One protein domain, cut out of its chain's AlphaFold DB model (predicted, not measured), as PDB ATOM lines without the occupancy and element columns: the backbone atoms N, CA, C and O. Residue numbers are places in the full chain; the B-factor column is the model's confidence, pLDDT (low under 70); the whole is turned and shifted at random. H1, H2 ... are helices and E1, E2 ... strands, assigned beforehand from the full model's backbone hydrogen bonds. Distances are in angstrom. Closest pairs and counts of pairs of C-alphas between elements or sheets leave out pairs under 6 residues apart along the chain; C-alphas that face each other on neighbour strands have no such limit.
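Overview. This is residues 191 to 303 of the 802 residues of the protein "PAS domain S-box protein" of Nitrospirales bacterium LBB_01 (UniProt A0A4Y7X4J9). One strongly twisted sheet of six antiparallel strands makes the body, and its longest strand, E5, bends by 57 degrees at residue 278. H1 sits out at one end, on the long excursion between E2 and E3, and the short H2 at the opposite end; neither is on the sheet. The printed part has 113 residues, with named elements in the order E1 E2 H1 E3 E4 E5 E6 H2, sheet order E2 E1 E6 E5 E4 E3, class mixed. The whole is compact, radius of gyration of the C-alphas 14.8 A, spanning 46 by 36 by 29 A; residues 268 to 273 stick out.

Arrangement. Start at E1, residues 200 to 204, a hairpin with edge strand E2, residues 210 to 213; N 203 and O 212 are 2.9 A apart, within hydrogen-bond range. H1, residues 228 to 236, is apart from E1, and each of its O i to N i+4 pairs is within range. E3, residues 250 to 256, the other edge strand, E4, residues 259 to 267, E5, residues 274 to 285, and E6, residues 292 to 298, form a meander, each strand the antiparallel neighbour of the one before. Look for N 254 and O 261 at 2.8 A, N 279 and O 262 at 2.8 A, and N 295 and O 282 at 2.9 A. E6 is also E1's antiparallel neighbour, at 161 degrees, with N 202 and O 294 2.9 A apart. H2, residues 300 to 303, is too short for an O i to N i+4 pair; its closest C-alpha to E5 is Ser 300, 7.0 A from that of Glu 278.

Along the chain. Find C-alpha 200 at (0.774, -26.613, 37.556), where E1 begins; it runs 12.9 A. H1 runs 12.2 A, E3 16.3 A, E4 25.2 A and E6 19.7 A. E5 runs 31.5 A from (-5.303, -14.315, 25.361), and H2 ends at (-6.969, -10.501, 45.002).

Size, cuts and confidence. The C-alphas farthest apart, of Asp 236 and Arg 303, are 46.3 A apart. The printed part has no cut; the links E2 to H1 and H1 to E3 are long. The model's pLDDT is under 70 at residues 191 to 197, 256 to 257, 268 to 273 and 287 to 290.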
ATOM      1  N   GLU A 191       4.675 -38.831  36.425       68.69
ATOM      2  CA  GLU A 191       3.434 -38.137  36.084       68.69
ATOM      3  C   GLU A 191       2.676 -37.804  37.379       68.69
ATOM      4  O   GLU A 191       2.189 -38.709  38.062       68.69
ATOM      5  N   PRO A 192       2.568 -36.518  37.764       64.94
ATOM      6  CA  PRO A 192       1.779 -36.139  38.927       64.94
ATOM      7  C   PRO A 192       0.312 -36.539  38.749       64.94
ATOM      8  O   PRO A 192      -0.309 -36.253  37.723       64.94
ATOM      9  N   LYS A 193      -0.273 -37.159  39.779       65.06
ATOM     10  CA  LYS A 193      -1.706 -37.470  39.799       65.06
ATOM     11  C   LYS A 193      -2.496 -36.159  39.788       65.06
ATOM     12  O   LYS A 193      -2.435 -35.367  40.724       65.06
ATOM     13  N   THR A 194      -3.257 -35.936  38.720       55.22
ATOM     14  CA  THR A 194      -3.919 -34.656  38.397       55.22
ATOM     15  C   THR A 194      -4.871 -34.117  39.471       55.22
ATOM     16  O   THR A 194      -5.124 -32.918  39.493       55.22
ATOM     17  N   HIS A 195      -5.377 -34.963  40.371       52.25
ATOM     18  CA  HIS A 195      -6.367 -34.586  41.387       52.25
ATOM     19  C   HIS A 195      -5.755 -34.061  42.702       52.25
ATOM     20  O   HIS A 195      -6.485 -33.528  43.530       52.25
ATOM     21  N   GLU A 196      -4.438 -34.180  42.904       57.53
ATOM     22  CA  GLU A 196      -3.777 -33.857  44.185       57.53
ATOM     23  C   GLU A 196      -2.951 -32.557  44.149       57.53
ATOM     24  O   GLU A 196      -2.462 -32.102  45.183       57.53
ATOM     25  N   VAL A 197      -2.792 -31.930  42.977       61.62
ATOM     26  CA  VAL A 197      -1.917 -30.758  42.806       61.62
ATOM     27  C   VAL A 197      -2.726 -29.460  42.790       61.62
ATOM     28  O   VAL A 197      -3.476 -29.193  41.852       61.62
ATOM     29  N   LYS A 198      -2.525 -28.589  43.786       72.25
ATOM     30  CA  LYS A 198      -3.026 -27.201  43.760       72.25
ATOM     31  C   LYS A 198      -2.124 -26.311  42.896       72.25
ATOM     32  O   LYS A 198      -1.438 -25.439  43.413       72.25
ATOM     33  N   GLY A 199      -2.100 -26.544  41.587       85.25
ATOM     34  CA  GLY A 199      -1.289 -25.761  40.651       85.25
ATOM     35  C   GLY A 199      -0.799 -26.568  39.457       85.25
ATOM     36  O   GLY A 199      -1.246 -27.688  39.214       85.25
ATOM     37  N   ILE A 200       0.128 -25.985  38.707       88.38
ATOM     38  CA  ILE A 200       0.774 -26.613  37.556       88.38
ATOM     39  C   ILE A 200       2.162 -27.063  37.987       88.38
ATOM     40  O   ILE A 200       3.014 -26.242  38.317       88.38
ATOM     41  N   LEU A 201       2.376 -28.372  37.993       89.62
ATOM     42  CA  LEU A 201       3.651 -28.980  38.330       89.62
ATOM     43  C   LEU A 201       4.440 -29.216  37.046       89.62
ATOM     44  O   LEU A 201       3.903 -29.788  36.091       89.62
ATOM     45  N   LEU A 202       5.699 -28.791  37.014       89.69
ATOM     46  CA  LEU A 202       6.600 -28.986  35.882       89.69
ATOM     47  C   LEU A 202       7.875 -29.672  36.369       89.69
ATOM     48  O   LEU A 202       8.549 -29.174  37.264       89.69
ATOM     49  N   LEU A 203       8.233 -30.789  35.750       88.88
ATOM     50  CA  LEU A 203       9.509 -31.457  35.977       88.88
ATOM     51  C   LEU A 203      10.414 -31.169  34.790       88.88
ATOM     52  O   LEU A 203      10.026 -31.416  33.642       88.88
ATOM     53  N   THR A 204      11.617 -30.673  35.059       89.50
ATOM     54  CA  THR A 204      12.570 -30.301  34.015       89.50
ATOM     55  C   THR A 204      13.859 -31.075  34.118       89.50
ATOM     56  O   THR A 204      14.316 -31.388  35.212       89.50
ATOM     57  N   ASP A 205      14.493 -31.328  32.979       87.06
ATOM     58  CA  ASP A 205      15.849 -31.862  32.963       87.06
ATOM     59  C   ASP A 205      16.863 -30.807  33.446       87.06
ATOM     60  O   ASP A 205      16.511 -29.669  33.777       87.06
ATOM     61  N   SER A 206      18.140 -31.181  33.456       83.19
ATOM     62  CA  SER A 206      19.251 -30.299  33.831       83.19
ATOM     63  C   SER A 206      19.449 -29.102  32.898       83.19
ATOM     64  O   SER A 206      20.163 -28.164  33.247       83.19
ATOM     65  N   ASN A 207      18.822 -29.112  31.721       85.38
ATOM     66  CA  ASN A 207      18.832 -27.998  30.783       85.38
ATOM     67  C   ASN A 207      17.578 -27.123  30.919       85.38
ATOM     68  O   ASN A 207      17.466 -26.139  30.199       85.38
ATOM     69  N   GLY A 208      16.630 -27.452  31.802       86.00
ATOM     70  CA  GLY A 208      15.380 -26.709  31.965       86.00
ATOM     71  C   GLY A 208      14.301 -27.052  30.932       86.00
ATOM     72  O   GLY A 208      13.385 -26.252  30.731       86.00
ATOM     73  N   VAL A 209      14.392 -28.207  30.261       89.62
ATOM     74  CA  VAL A 209      13.345 -28.726  29.367       89.62
ATOM     75  C   VAL A 209      12.320 -29.519  30.168       89.62
ATOM     76  O   VAL A 209      12.665 -30.495  30.831       89.62
ATOM     77  N   ILE A 210      11.050 -29.135  30.065       90.38
ATOM     78  CA  ILE A 210       9.931 -29.780  30.752       90.38
ATOM     79  C   ILE A 210       9.671 -31.143  30.115       90.38
ATOM     80  O   ILE A 210       9.287 -31.242  28.948       90.38
ATOM     81  N   PHE A 211       9.859 -32.204  30.892       87.44
ATOM     82  CA  PHE A 211       9.688 -33.577  30.431       87.44
ATOM     83  C   PHE A 211       8.492 -34.284  31.078       87.44
ATOM     84  O   PHE A 211       8.044 -35.297  30.551       87.44
ATOM     85  N   ALA A 212       7.949 -33.760  32.180       87.00
ATOM     86  CA  ALA A 212       6.689 -34.221  32.760       87.00
ATOM     87  C   ALA A 212       5.919 -33.044  33.372       87.00
ATOM     88  O   ALA A 212       6.514 -32.096  33.888       87.00
ATOM     89  N   SER A 213       4.591 -33.085  33.282       88.06
ATOM     90  CA  SER A 213       3.701 -32.089  33.874       88.06
ATOM     91  C   SER A 213       2.294 -32.659  34.048       88.06
ATOM     92  O   SER A 213       1.895 -33.540  33.291       88.06
ATOM     93  N   ASN A 214       1.528 -32.131  35.007       86.56
ATOM     94  CA  ASN A 214       0.079 -32.359  35.066       86.56
ATOM     95  C   ASN A 214      -0.693 -31.577  33.982       86.56
ATOM     96  O   ASN A 214      -1.870 -31.858  33.761       86.56
ATOM     97  N   ASP A 215      -0.055 -30.617  33.304       86.12
ATOM     98  CA  ASP A 215      -0.621 -29.871  32.183       86.12
ATOM     99  C   ASP A 215       0.201 -30.106  30.906       86.12
ATOM    100  O   ASP A 215       1.244 -29.490  30.656       86.12
ATOM    101  N   ASN A 216      -0.307 -31.004  30.058       82.69
ATOM    102  CA  ASN A 216       0.361 -31.445  28.832       82.69
ATOM    103  C   ASN A 216       0.679 -30.309  27.845       82.69
ATOM    104  O   ASN A 216       1.516 -30.501  26.964       82.69
ATOM    105  N   LYS A 217       0.058 -29.127  27.975       84.75
ATOM    106  CA  LYS A 217       0.342 -27.983  27.091       84.75
ATOM    107  C   LYS A 217       1.771 -27.451  27.234       84.75
ATOM    108  O   LYS A 217       2.281 -26.843  26.297       84.75
ATOM    109  N   TYR A 218       2.408 -27.687  28.380       86.62
ATOM    110  CA  TYR A 218       3.778 -27.252  28.659       86.62
ATOM    111  C   TYR A 218       4.821 -28.346  28.455       86.62
ATOM    112  O   TYR A 218       6.014 -28.098  28.624       86.62
ATOM    113  N   LEU A 219       4.407 -29.549  28.055       86.75
ATOM    114  CA  LEU A 219       5.343 -30.623  27.761       86.75
ATOM    115  C   LEU A 219       6.296 -30.195  26.630       86.75
ATOM    116  O   LEU A 219       5.870 -29.588  25.645       86.75
ATOM    117  N   TYR A 220       7.588 -30.483  26.792       87.75
ATOM    118  CA  TYR A 220       8.687 -30.084  25.901       87.75
ATOM    119  C   TYR A 220       8.953 -28.577  25.790       87.75
ATOM    120  O   TYR A 220       9.833 -28.178  25.025       87.75
ATOM    121  N   HIS A 221       8.256 -27.735  26.556       90.62
ATOM    122  CA  HIS A 221       8.646 -26.334  26.674       90.62
ATOM    123  C   HIS A 221       9.874 -26.188  27.574       90.62
ATOM    124  O   HIS A 221      10.197 -27.072  28.365       90.62
ATOM    125  N   THR A 222      10.571 -25.064  27.462       90.56
ATOM    126  CA  THR A 222      11.723 -24.746  28.309       90.56
ATOM    127  C   THR A 222      11.355 -23.652  29.305       90.56
ATOM    128  O   THR A 222      10.632 -22.720  28.957       90.56
ATOM    129  N   ILE A 223      11.842 -23.733  30.548       87.44
ATOM    130  CA  ILE A 223      11.546 -22.719  31.584       87.44
ATOM    131  C   ILE A 223      11.982 -21.323  31.127       87.44
ATOM    132  O   ILE A 223      11.276 -20.336  31.319       87.44
ATOM    133  N   SER A 224      13.135 -21.253  30.463       85.75
ATOM    134  CA  SER A 224      13.680 -20.041  29.863       85.75
ATOM    135  C   SER A 224      14.246 -20.333  28.474       85.75
ATOM    136  O   SER A 224      14.363 -21.489  28.058       85.75
ATOM    137  N   LYS A 225      14.575 -19.285  27.711       86.50
ATOM    138  CA  LYS A 225      15.184 -19.446  26.386       86.50
ATOM    139  C   LYS A 225      16.581 -20.060  26.526       86.50
ATOM    140  O   LYS A 225      17.476 -19.427  27.079       86.50
ATOM    141  N   LEU A 226      16.768 -21.258  25.974       87.88
ATOM    142  CA  LEU A 226      18.057 -21.949  26.018       87.88
ATOM    143  C   LEU A 226      19.083 -21.323  25.062       87.88
ATOM    144  O   LEU A 226      18.705 -20.877  23.975       87.88
ATOM    145  N   PRO A 227      20.382 -21.329  25.420       89.00
ATOM    146  CA  PRO A 227      21.451 -20.979  24.492       89.00
ATOM    147  C   PRO A 227      21.482 -21.931  23.289       89.00
ATOM    148  O   PRO A 227      21.313 -23.144  23.446       89.00
ATOM    149  N   ASP A 228      21.797 -21.409  22.101       86.44
ATOM    150  CA  ASP A 228      21.815 -22.197  20.857       86.44
ATOM    151  C   ASP A 228      22.763 -23.409  20.932       86.44
ATOM    152  O   ASP A 228      22.472 -24.471  20.384       86.44
ATOM    153  N   GLN A 229      23.868 -23.286  21.679       86.81
ATOM    154  CA  GLN A 229      24.818 -24.377  21.923       86.81
ATOM    155  C   GLN A 229      24.181 -25.557  22.673       86.81
ATOM    156  O   GLN A 229      24.412 -26.715  22.322       86.81
ATOM    157  N   VAL A 230      23.360 -25.275  23.689       86.06
ATOM    158  CA  VAL A 230      22.659 -26.302  24.477       86.06
ATOM    159  C   VAL A 230      21.588 -26.960  23.615       86.06
ATOM    160  O   VAL A 230      21.491 -28.185  23.569       86.06
ATOM    161  N   LEU A 231      20.843 -26.158  22.850       85.69
ATOM    162  CA  LEU A 231      19.812 -26.655  21.945       85.69
ATOM    163  C   LEU A 231      20.396 -27.577  20.861       85.69
ATOM    164  O   LEU A 231      19.792 -28.599  20.529       85.69
ATOM    165  N   GLN A 232      21.588 -27.258  20.347       84.56
ATOM    166  CA  GLN A 232      22.307 -28.121  19.412       84.56
ATOM    167  C   GLN A 232      22.757 -29.428  20.079       84.56
ATOM    168  O   GLN A 232      22.514 -30.495  19.524       84.56
ATOM    169  N   LYS A 233      23.299 -29.376  21.304       85.44
ATOM    170  CA  LYS A 233      23.690 -30.577  22.066       85.44
ATOM    171  C   LYS A 233      22.507 -31.531  22.300       85.44
ATOM    172  O   LYS A 233      22.651 -32.741  22.132       85.44
ATOM    173  N   ILE A 234      21.334 -30.992  22.640       85.88
ATOM    174  CA  ILE A 234      20.090 -31.761  22.839       85.88
ATOM    175  C   ILE A 234      19.626 -32.419  21.525       85.88
ATOM    176  O   ILE A 234      19.157 -33.564  21.523       85.88
ATOM    177  N   LYS A 235      19.771 -31.718  20.391       85.50
ATOM    178  CA  LYS A 235      19.470 -32.265  19.057       85.50
ATOM    179  C   LYS A 235      20.446 -33.369  18.659       85.50
ATOM    180  O   LYS A 235      20.004 -34.428  18.212       85.50
ATOM    181  N   ASP A 236      21.743 -33.156  18.867       84.88
ATOM    182  CA  ASP A 236      22.798 -34.114  18.525       84.88
ATOM    183  C   ASP A 236      22.656 -35.415  19.336       84.88
ATOM    184  O   ASP A 236      22.785 -36.515  18.793       84.88
ATOM    185  N   SER A 237      22.281 -35.311  20.618       83.44
ATOM    186  CA  SER A 237      21.989 -36.463  21.487       83.44
ATOM    187  C   SER A 237      20.617 -37.106  21.220       83.44
ATOM    188  O   SER A 237      20.293 -38.167  21.780       83.44
ATOM    189  N   ARG A 238      19.797 -36.486  20.355       86.69
ATOM    190  CA  ARG A 238      18.405 -36.847  20.035       86.69
ATOM    191  C   ARG A 238      17.541 -37.025  21.282       86.69
ATOM    192  O   ARG A 238      16.690 -37.918  21.324       86.69
ATOM    193  N   GLN A 239      17.792 -36.243  22.327       85.69
ATOM    194  CA  GLN A 239      17.159 -36.427  23.633       85.69
ATOM    195  C   GLN A 239      15.634 -36.311  23.556       85.69
ATOM    196  O   GLN A 239      14.956 -37.171  24.098       85.69
ATOM    197  N   TYR A 240      15.095 -35.344  22.811       87.25
ATOM    198  CA  TYR A 240      13.644 -35.145  22.644       87.25
ATOM    199  C   TYR A 240      13.155 -35.395  21.205       87.25
ATOM    200  O   TYR A 240      12.098 -34.917  20.797       87.25
ATOM    201  N   GLY A 241      13.916 -36.155  20.409       83.44
ATOM    202  CA  GLY A 241      13.557 -36.458  19.020       83.44
ATOM    203  C   GLY A 241      13.421 -35.199  18.154       83.44
ATOM    204  O   GLY A 241      14.344 -34.393  18.087       83.44
ATOM    205  N   SER A 242      12.279 -35.050  17.475       80.94
ATOM    206  CA  SER A 242      11.954 -33.910  16.603       80.94
ATOM    207  C   SER A 242      11.033 -32.868  17.257       80.94
ATOM    208  O   SER A 242      10.430 -32.068  16.543       80.94
ATOM    209  N   GLN A 243      10.868 -32.898  18.585       83.19
ATOM    210  CA  GLN A 243       9.996 -31.954  19.291       83.19
ATOM    211  C   GLN A 243      10.550 -30.523  19.237       83.19
ATOM    212  O   GLN A 243      11.761 -30.302  19.327       83.19
ATOM    213  N   ALA A 244       9.657 -29.543  19.095       82.69
ATOM    214  CA  ALA A 244      10.018 -28.131  19.119       82.69
ATOM    215  C   ALA A 244      10.129 -27.644  20.571       82.69
ATOM    216  O   ALA A 244       9.129 -27.561  21.278       82.69
ATOM    217  N   LEU A 245      11.347 -27.309  20.998       87.31
ATOM    218  CA  LEU A 245      11.628 -26.806  22.343       87.31
ATOM    219  C   LEU A 245      11.413 -25.290  22.383       87.31
ATOM    220  O   LEU A 245      12.321 -24.516  22.072       87.31
ATOM    221  N   LEU A 246      10.186 -24.872  22.689       87.62
ATOM    222  CA  LEU A 246       9.815 -23.462  22.812       87.62
ATOM    223  C   LEU A 246       9.882 -23.019  24.280       87.62
ATOM    224  O   LEU A 246       9.474 -23.780  25.154       87.62
ATOM    225  N   PRO A 247      10.349 -21.799  24.586       88.19
ATOM    226  CA  PRO A 247      10.297 -21.294  25.951       88.19
ATOM    227  C   PRO A 247       8.851 -21.083  26.407       88.19
ATOM    228  O   PRO A 247       7.972 -20.788  25.593       88.19
ATOM    229  N   LEU A 248       8.613 -21.193  27.716       85.94
ATOM    230  CA  LEU A 248       7.341 -20.805  28.320       85.94
ATOM    231  C   LEU A 248       6.985 -19.363  27.908       85.94
ATOM    232  O   LEU A 248       7.871 -18.503  27.875       85.94
ATOM    233  N   PRO A 249       5.704 -19.063  27.613       83.75
ATOM    234  CA  PRO A 249       5.265 -17.741  27.169       83.75
ATOM    235  C   PRO A 249       5.175 -16.751  28.348       83.75
ATOM    236  O   PRO A 249       4.124 -16.167  28.623       83.75
ATOM    237  N   ILE A 250       6.285 -16.587  29.067       82.44
ATOM    238  CA  ILE A 250       6.443 -15.660  30.184       82.44
ATOM    239  C   ILE A 250       6.613 -14.253  29.608       82.44
ATOM    240  O   ILE A 250       7.565 -13.972  28.882       82.44
ATOM    241  N   ILE A 251       5.681 -13.358  29.931       81.25
ATOM    242  CA  ILE A 251       5.715 -11.951  29.498       81.25
ATOM    243  C   ILE A 251       6.502 -11.101  30.494       81.25
ATOM    244  O   ILE A 251       7.171 -10.138  30.123       81.25
ATOM    245  N   LYS A 252       6.378 -11.438  31.779       79.69
ATOM    246  CA  LYS A 252       6.964 -10.698  32.888       79.69
ATOM    247  C   LYS A 252       7.373 -11.680  33.973       79.69
ATOM    248  O   LYS A 252       6.601 -12.565  34.323       79.69
ATOM    249  N   SER A 253       8.567 -11.495  34.512       80.75
ATOM    250  CA  SER A 253       9.023 -12.142  35.738       80.75
ATOM    251  C   SER A 253       9.411 -11.028  36.704       80.75
ATOM    252  O   SER A 253      10.015 -10.031  36.305       80.75
ATOM    253  N   THR A 254       8.934 -11.118  37.939       76.88
ATOM    254  CA  THR A 254       9.255 -10.176  39.007       76.88
ATOM    255  C   THR A 254       9.667 -10.975  40.225       76.88
ATOM    256  O   THR A 254       8.846 -11.663  40.827       76.88
ATOM    257  N   GLU A 255      10.925 -10.828  40.606       74.06
ATOM    258  CA  GLU A 255      11.434 -11.328  41.871       74.06
ATOM    259  C   GLU A 255      11.170 -10.253  42.933       74.06
ATOM    260  O   GLU A 255      11.685  -9.133  42.865       74.06
ATOM    261  N   LYS A 256      10.257 -10.539  43.863       67.75
ATOM    262  CA  LYS A 256       9.879  -9.625  44.947       67.75
ATOM    263  C   LYS A 256      10.218 -10.294  46.272       67.75
ATOM    264  O   LYS A 256       9.478 -11.155  46.741       67.75
ATOM    265  N   ASN A 257      11.302  -9.849  46.908       69.69
ATOM    266  CA  ASN A 257      11.853 -10.450  48.128       69.69
ATOM    267  C   ASN A 257      12.169 -11.947  47.945       69.69
ATOM    268  O   ASN A 257      13.148 -12.273  47.291       69.69
ATOM    269  N   ILE A 258      11.347 -12.821  48.533       70.44
ATOM    270  CA  ILE A 258      11.453 -14.292  48.525       70.44
ATOM    271  C   ILE A 258      10.507 -14.949  47.511       70.44
ATOM    272  O   ILE A 258      10.512 -16.164  47.398       70.44
ATOM    273  N   PHE A 259       9.679 -14.174  46.801       79.06
ATOM    274  CA  PHE A 259       8.693 -14.711  45.863       79.06
ATOM    275  C   PHE A 259       9.134 -14.480  44.422       79.06
ATOM    276  O   PHE A 259       9.405 -13.338  44.026       79.06
ATOM    277  N   ASN A 260       9.094 -15.532  43.612       83.94
ATOM    278  CA  ASN A 260       9.256 -15.419  42.170       83.94
ATOM    279  C   ASN A 260       7.879 -15.447  41.490       83.94
ATOM    280  O   ASN A 260       7.193 -16.468  41.468       83.94
ATOM    281  N   ILE A 261       7.442 -14.295  40.973       87.56
ATOM    282  CA  ILE A 261       6.134 -14.142  40.326       87.56
ATOM    283  C   ILE A 261       6.328 -14.059  38.816       87.56
ATOM    284  O   ILE A 261       7.032 -13.177  38.314       87.56
ATOM    285  N   VAL A 262       5.652 -14.936  38.079       87.88
ATOM    286  CA  VAL A 262       5.697 -14.994  36.615       87.88
ATOM    287  C   VAL A 262       4.314 -14.758  36.021       87.88
ATOM    288  O   VAL A 262       3.315 -15.311  36.471       87.88
ATOM    289  N   THR A 263       4.241 -13.934  34.980       87.88
ATOM    290  CA  THR A 263       3.019 -13.712  34.204       87.88
ATOM    291  C   THR A 263       3.103 -14.509  32.914       87.88
ATOM    292  O   THR A 263       3.940 -14.217  32.054       87.88
ATOM    293  N   ILE A 264       2.226 -15.500  32.767       86.25
ATOM    294  CA  ILE A 264       2.191 -16.397  31.610       86.25
ATOM    295  C   ILE A 264       0.996 -16.034  30.735       86.25
ATOM    296  O   ILE A 264      -0.141 -15.987  31.211       86.25
ATOM    297  N   ARG A 265       1.249 -15.811  29.440       83.88
ATOM    298  CA  ARG A 265       0.188 -15.611  28.449       83.88
ATOM    299  C   ARG A 265      -0.401 -16.950  28.042       83.88
ATOM    300  O   ARG A 265       0.285 -17.765  27.427       83.88
ATOM    301  N   GLN A 266      -1.682 -17.151  28.312       78.75
ATOM    302  CA  GLN A 266      -2.401 -18.360  27.925       78.75
ATOM    303  C   GLN A 266      -3.460 -18.043  26.874       78.75
ATOM    304  O   GLN A 266      -4.073 -16.977  26.872       78.75
ATOM    305  N   LYS A 267      -3.656 -18.969  25.935       71.56
ATOM    306  CA  LYS A 267      -4.703 -18.867  24.917       71.56
ATOM    307  C   LYS A 267      -5.964 -19.541  25.452       71.56
ATOM    308  O   LYS A 267      -5.916 -20.713  25.811       71.56
ATOM    309  N   ASN A 268      -7.076 -18.814  25.510       66.31
ATOM    310  CA  ASN A 268      -8.322 -19.342  26.052       66.31
ATOM    311  C   ASN A 268      -9.008 -20.251  25.014       66.31
ATOM    312  O   ASN A 268      -9.228 -19.826  23.876       66.31
ATOM    313  N   ASN A 269      -9.337 -21.493  25.394       54.91
ATOM    314  CA  ASN A 269      -9.827 -22.533  24.469       54.91
ATOM    315  C   ASN A 269     -11.168 -22.198  23.796       54.91
ATOM    316  O   ASN A 269     -11.493 -22.779  22.765       54.91
ATOM    317  N   SER A 270     -11.935 -21.268  24.358       56.34
ATOM    318  CA  SER A 270     -13.293 -20.948  23.920       56.34
ATOM    319  C   SER A 270     -13.405 -19.734  22.993       56.34
ATOM    320  O   SER A 270     -14.414 -19.634  22.307       56.34
ATOM    321  N   ASP A 271     -12.414 -18.828  22.934       54.53
ATOM    322  CA  ASP A 271     -12.675 -17.486  22.371       54.53
ATOM    323  C   ASP A 271     -11.514 -16.826  21.599       54.53
ATOM    324  O   ASP A 271     -11.566 -15.635  21.302       54.53
ATOM    325  N   ASN A 272     -10.430 -17.549  21.279       57.00
ATOM    326  CA  ASN A 272      -9.225 -17.010  20.603       57.00
ATOM    327  C   ASN A 272      -8.579 -15.776  21.293       57.00
ATOM    328  O   ASN A 272      -7.639 -15.188  20.760       57.00
ATOM    329  N   LYS A 273      -9.052 -15.400  22.486       67.75
ATOM    330  CA  LYS A 273      -8.518 -14.335  23.336       67.75
ATOM    331  C   LYS A 273      -7.387 -14.879  24.200       67.75
ATOM    332  O   LYS A 273      -7.416 -16.028  24.641       67.75
ATOM    333  N   TYR A 274      -6.402 -14.028  24.451       76.00
ATOM    334  CA  TYR A 274      -5.303 -14.315  25.361       76.00
ATOM    335  C   TYR A 274      -5.633 -13.784  26.757       76.00
ATOM    336  O   TYR A 274      -6.149 -12.673  26.880       76.00
ATOM    337  N   SER A 275      -5.335 -14.569  27.790       77.38
ATOM    338  CA  SER A 275      -5.375 -14.147  29.188       77.38
ATOM    339  C   SER A 275      -3.966 -14.159  29.770       77.38
ATOM    340  O   SER A 275      -3.214 -15.121  29.604       77.38
ATOM    341  N   ASP A 276      -3.613 -13.079  30.456       86.06
ATOM    342  CA  ASP A 276      -2.357 -12.968  31.185       86.06
ATOM    343  C   ASP A 276      -2.647 -13.347  32.643       86.06
ATOM    344  O   ASP A 276      -3.431 -12.674  33.316       86.06
ATOM    345  N   VAL A 277      -2.070 -14.458  33.102       85.44
ATOM    346  CA  VAL A 277      -2.289 -14.994  34.455       85.44
ATOM    347  C   VAL A 277      -0.982 -14.927  35.237       85.44
ATOM    348  O   VAL A 277       0.075 -15.297  34.722       85.44
ATOM    349  N   GLU A 278      -1.053 -14.418  36.464       88.69
ATOM    350  CA  GLU A 278       0.082 -14.338  37.383       88.69
ATOM    351  C   GLU A 278       0.159 -15.606  38.236       88.69
ATOM    352  O   GLU A 278      -0.824 -16.003  38.863       88.69
ATOM    353  N   TYR A 279       1.340 -16.210  38.273       89.38
ATOM    354  CA  TYR A 279       1.655 -17.381  39.075       89.38
ATOM    355  C   TYR A 279       2.791 -17.060  40.037       89.38
ATOM    356  O   TYR A 279       3.725 -16.345  39.670       89.38
ATOM    357  N   ILE A 280       2.747 -17.633  41.237       89.62
ATOM    358  CA  ILE A 280       3.970 -17.853  42.013       89.62
ATOM    359  C   ILE A 280       4.654 -19.101  41.451       89.62
ATOM    360  O   ILE A 280       3.980 -20.108  41.244       89.62
ATOM    361  N   MET A 281       5.946 -19.014  41.138       89.69
ATOM    362  CA  MET A 281       6.742 -20.102  40.571       89.69
ATOM    363  C   MET A 281       7.925 -20.385  41.487       89.69
ATOM    364  O   MET A 281       8.899 -19.641  41.476       89.69
ATOM    365  N   GLU A 282       7.841 -21.471  42.244       90.88
ATOM    366  CA  GLU A 282       8.927 -21.939  43.110       90.88
ATOM    367  C   GLU A 282       9.496 -23.245  42.563       90.88
ATOM    368  O   GLU A 282       8.786 -23.991  41.876       90.88
ATOM    369  N   ASP A 283      10.757 -23.531  42.879       89.56
ATOM    370  CA  ASP A 283      11.421 -24.754  42.452       89.56
ATOM    371  C   ASP A 283      12.261 -25.408  43.546       89.56
ATOM    372  O   ASP A 283      12.719 -24.777  44.498       89.56
ATOM    373  N   ILE A 284      12.451 -26.715  43.395       88.31
ATOM    374  CA  ILE A 284      13.404 -27.491  44.175       88.31
ATOM    375  C   ILE A 284      14.254 -28.337  43.231       88.31
ATOM    376  O   ILE A 284      13.743 -29.047  42.358       88.31
ATOM    377  N   GLN A 285      15.568 -28.253  43.407       84.81
ATOM    378  CA  GLN A 285      16.524 -29.060  42.660       84.81
ATOM    379  C   GLN A 285      16.728 -30.407  43.352       84.81
ATOM    380  O   GLN A 285      16.952 -30.474  44.563       84.81
ATOM    381  N   ASN A 286      16.712 -31.485  42.572       76.50
ATOM    382  CA  ASN A 286      17.084 -32.796  43.075       76.50
ATOM    383  C   ASN A 286      18.625 -32.911  43.183       76.50
ATOM    384  O   ASN A 286      19.318 -32.705  42.180       76.50
ATOM    385  N   PRO A 287      19.172 -33.267  44.361       61.69
ATOM    386  CA  PRO A 287      20.616 -33.307  44.590       61.69
ATOM    387  C   PRO A 287      21.356 -34.463  43.892       61.69
ATOM    388  O   PRO A 287      22.566 -34.350  43.709       61.69
ATOM    389  N   GLU A 288      20.687 -35.560  43.509       63.88
ATOM    390  CA  GLU A 288      21.360 -36.732  42.914       63.88
ATOM    391  C   GLU A 288      21.461 -36.661  41.382       63.88
ATOM    392  O   GLU A 288      22.519 -36.946  40.823       63.88
ATOM    393  N   ASP A 289      20.391 -36.240  40.699       65.62
ATOM    394  CA  ASP A 289      20.259 -36.391  39.238       65.62
ATOM    395  C   ASP A 289      20.053 -35.054  38.486       65.62
ATOM    396  O   ASP A 289      19.770 -35.037  37.287       65.62
ATOM    397  N   ASN A 290      20.211 -33.915  39.174       68.88
ATOM    398  CA  ASN A 290      20.307 -32.571  38.582       68.88
ATOM    399  C   ASN A 290      19.081 -32.096  37.761       68.88
ATOM    400  O   ASN A 290      19.222 -31.291  36.842       68.88
ATOM    401  N   TRP A 291      17.889 -32.598  38.077       81.31
ATOM    402  CA  TRP A 291      16.597 -32.177  37.522       81.31
ATOM    403  C   TRP A 291      15.854 -31.299  38.538       81.31
ATOM    404  O   TRP A 291      16.136 -31.360  39.736       81.31
ATOM    405  N   HIS A 292      14.929 -30.467  38.060       86.81
ATOM    406  CA  HIS A 292      14.187 -29.520  38.898       86.81
ATOM    407  C   HIS A 292      12.695 -29.832  38.883       86.81
ATOM    408  O   HIS A 292      12.132 -30.220  37.855       86.81
ATOM    409  N   VAL A 293      12.053 -29.614  40.026       88.81
ATOM    410  CA  VAL A 293      10.600 -29.656  40.167       88.81
ATOM    411  C   VAL A 293      10.117 -28.236  40.421       88.81
ATOM    412  O   VAL A 293      10.441 -27.658  41.452       88.81
ATOM    413  N   TYR A 294       9.334 -27.695  39.494       90.19
ATOM    414  CA  TYR A 294       8.690 -26.390  39.607       90.19
ATOM    415  C   TYR A 294       7.213 -26.560  39.943       90.19
ATOM    416  O   TYR A 294       6.537 -27.419  39.368       90.19
ATOM    417  N   LEU A 295       6.685 -25.690  40.799       90.75
ATOM    418  CA  LEU A 295       5.252 -25.574  41.052       90.75
ATOM    419  C   LEU A 295       4.784 -24.149  40.769       90.75
ATOM    420  O   LEU A 295       5.300 -23.190  41.340       90.75
ATOM    421  N   LEU A 296       3.781 -24.028  39.898       90.06
ATOM    422  CA  LEU A 296       3.136 -22.769  39.556       90.06
ATOM    423  C   LEU A 296       1.739 -22.713  40.169       90.06
ATOM    424  O   LEU A 296       0.865 -23.496  39.790       90.06
ATOM    425  N   VAL A 297       1.502 -21.757  41.065       90.50
ATOM    426  CA  VAL A 297       0.187 -21.572  41.704       90.50
ATOM    427  C   VAL A 297      -0.423 -20.233  41.313       90.50
ATOM    428  O   VAL A 297       0.237 -19.200  41.351       90.50
ATOM    429  N   ASP A 298      -1.681 -20.276  40.881       88.81
ATOM    430  CA  ASP A 298      -2.428 -19.129  40.361       88.81
ATOM    431  C   ASP A 298      -2.715 -18.095  41.468       88.81
ATOM    432  O   ASP A 298      -3.232 -18.435  42.533       88.81
ATOM    433  N   LEU A 299      -2.396 -16.822  41.209       87.69
ATOM    434  CA  LEU A 299      -2.571 -15.710  42.152       87.69
ATOM    435  C   LEU A 299      -3.904 -14.958  42.004       87.69
ATOM    436  O   LEU A 299      -4.182 -14.032  42.770       87.69
ATOM    437  N   SER A 300      -4.761 -15.328  41.052       82.81
ATOM    438  CA  SER A 300      -6.058 -14.672  40.827       82.81
ATOM    439  C   SER A 300      -6.965 -14.707  42.066       82.81
ATOM    440  O   SER A 300      -7.645 -13.717  42.360       82.81
ATOM    441  N   GLY A 301      -6.914 -15.793  42.845       81.88
ATOM    442  CA  GLY A 301      -7.649 -15.944  44.105       81.88
ATOM    443  C   GLY A 301      -7.203 -14.977  45.208       81.88
ATOM    444  O   GLY A 301      -8.041 -14.485  45.965       81.88
ATOM    445  N   VAL A 302      -5.916 -14.610  45.242       86.12
ATOM    446  CA  VAL A 302      -5.342 -13.736  46.283       86.12
ATOM    447  C   VAL A 302      -6.023 -12.372  46.286       86.12
ATOM    448  O   VAL A 302      -6.355 -11.836  47.340       86.12
ATOM    449  N   ARG A 303      -6.304 -11.808  45.104       83.94
ATOM    450  CA  ARG A 303      -6.969 -10.501  45.002       83.94
ATOM    451  C   ARG A 303      -8.381 -10.526  45.589       83.94
ATOM    452  O   ARG A 303      -8.802  -9.537  46.184       83.94
TER     453      ARG A 303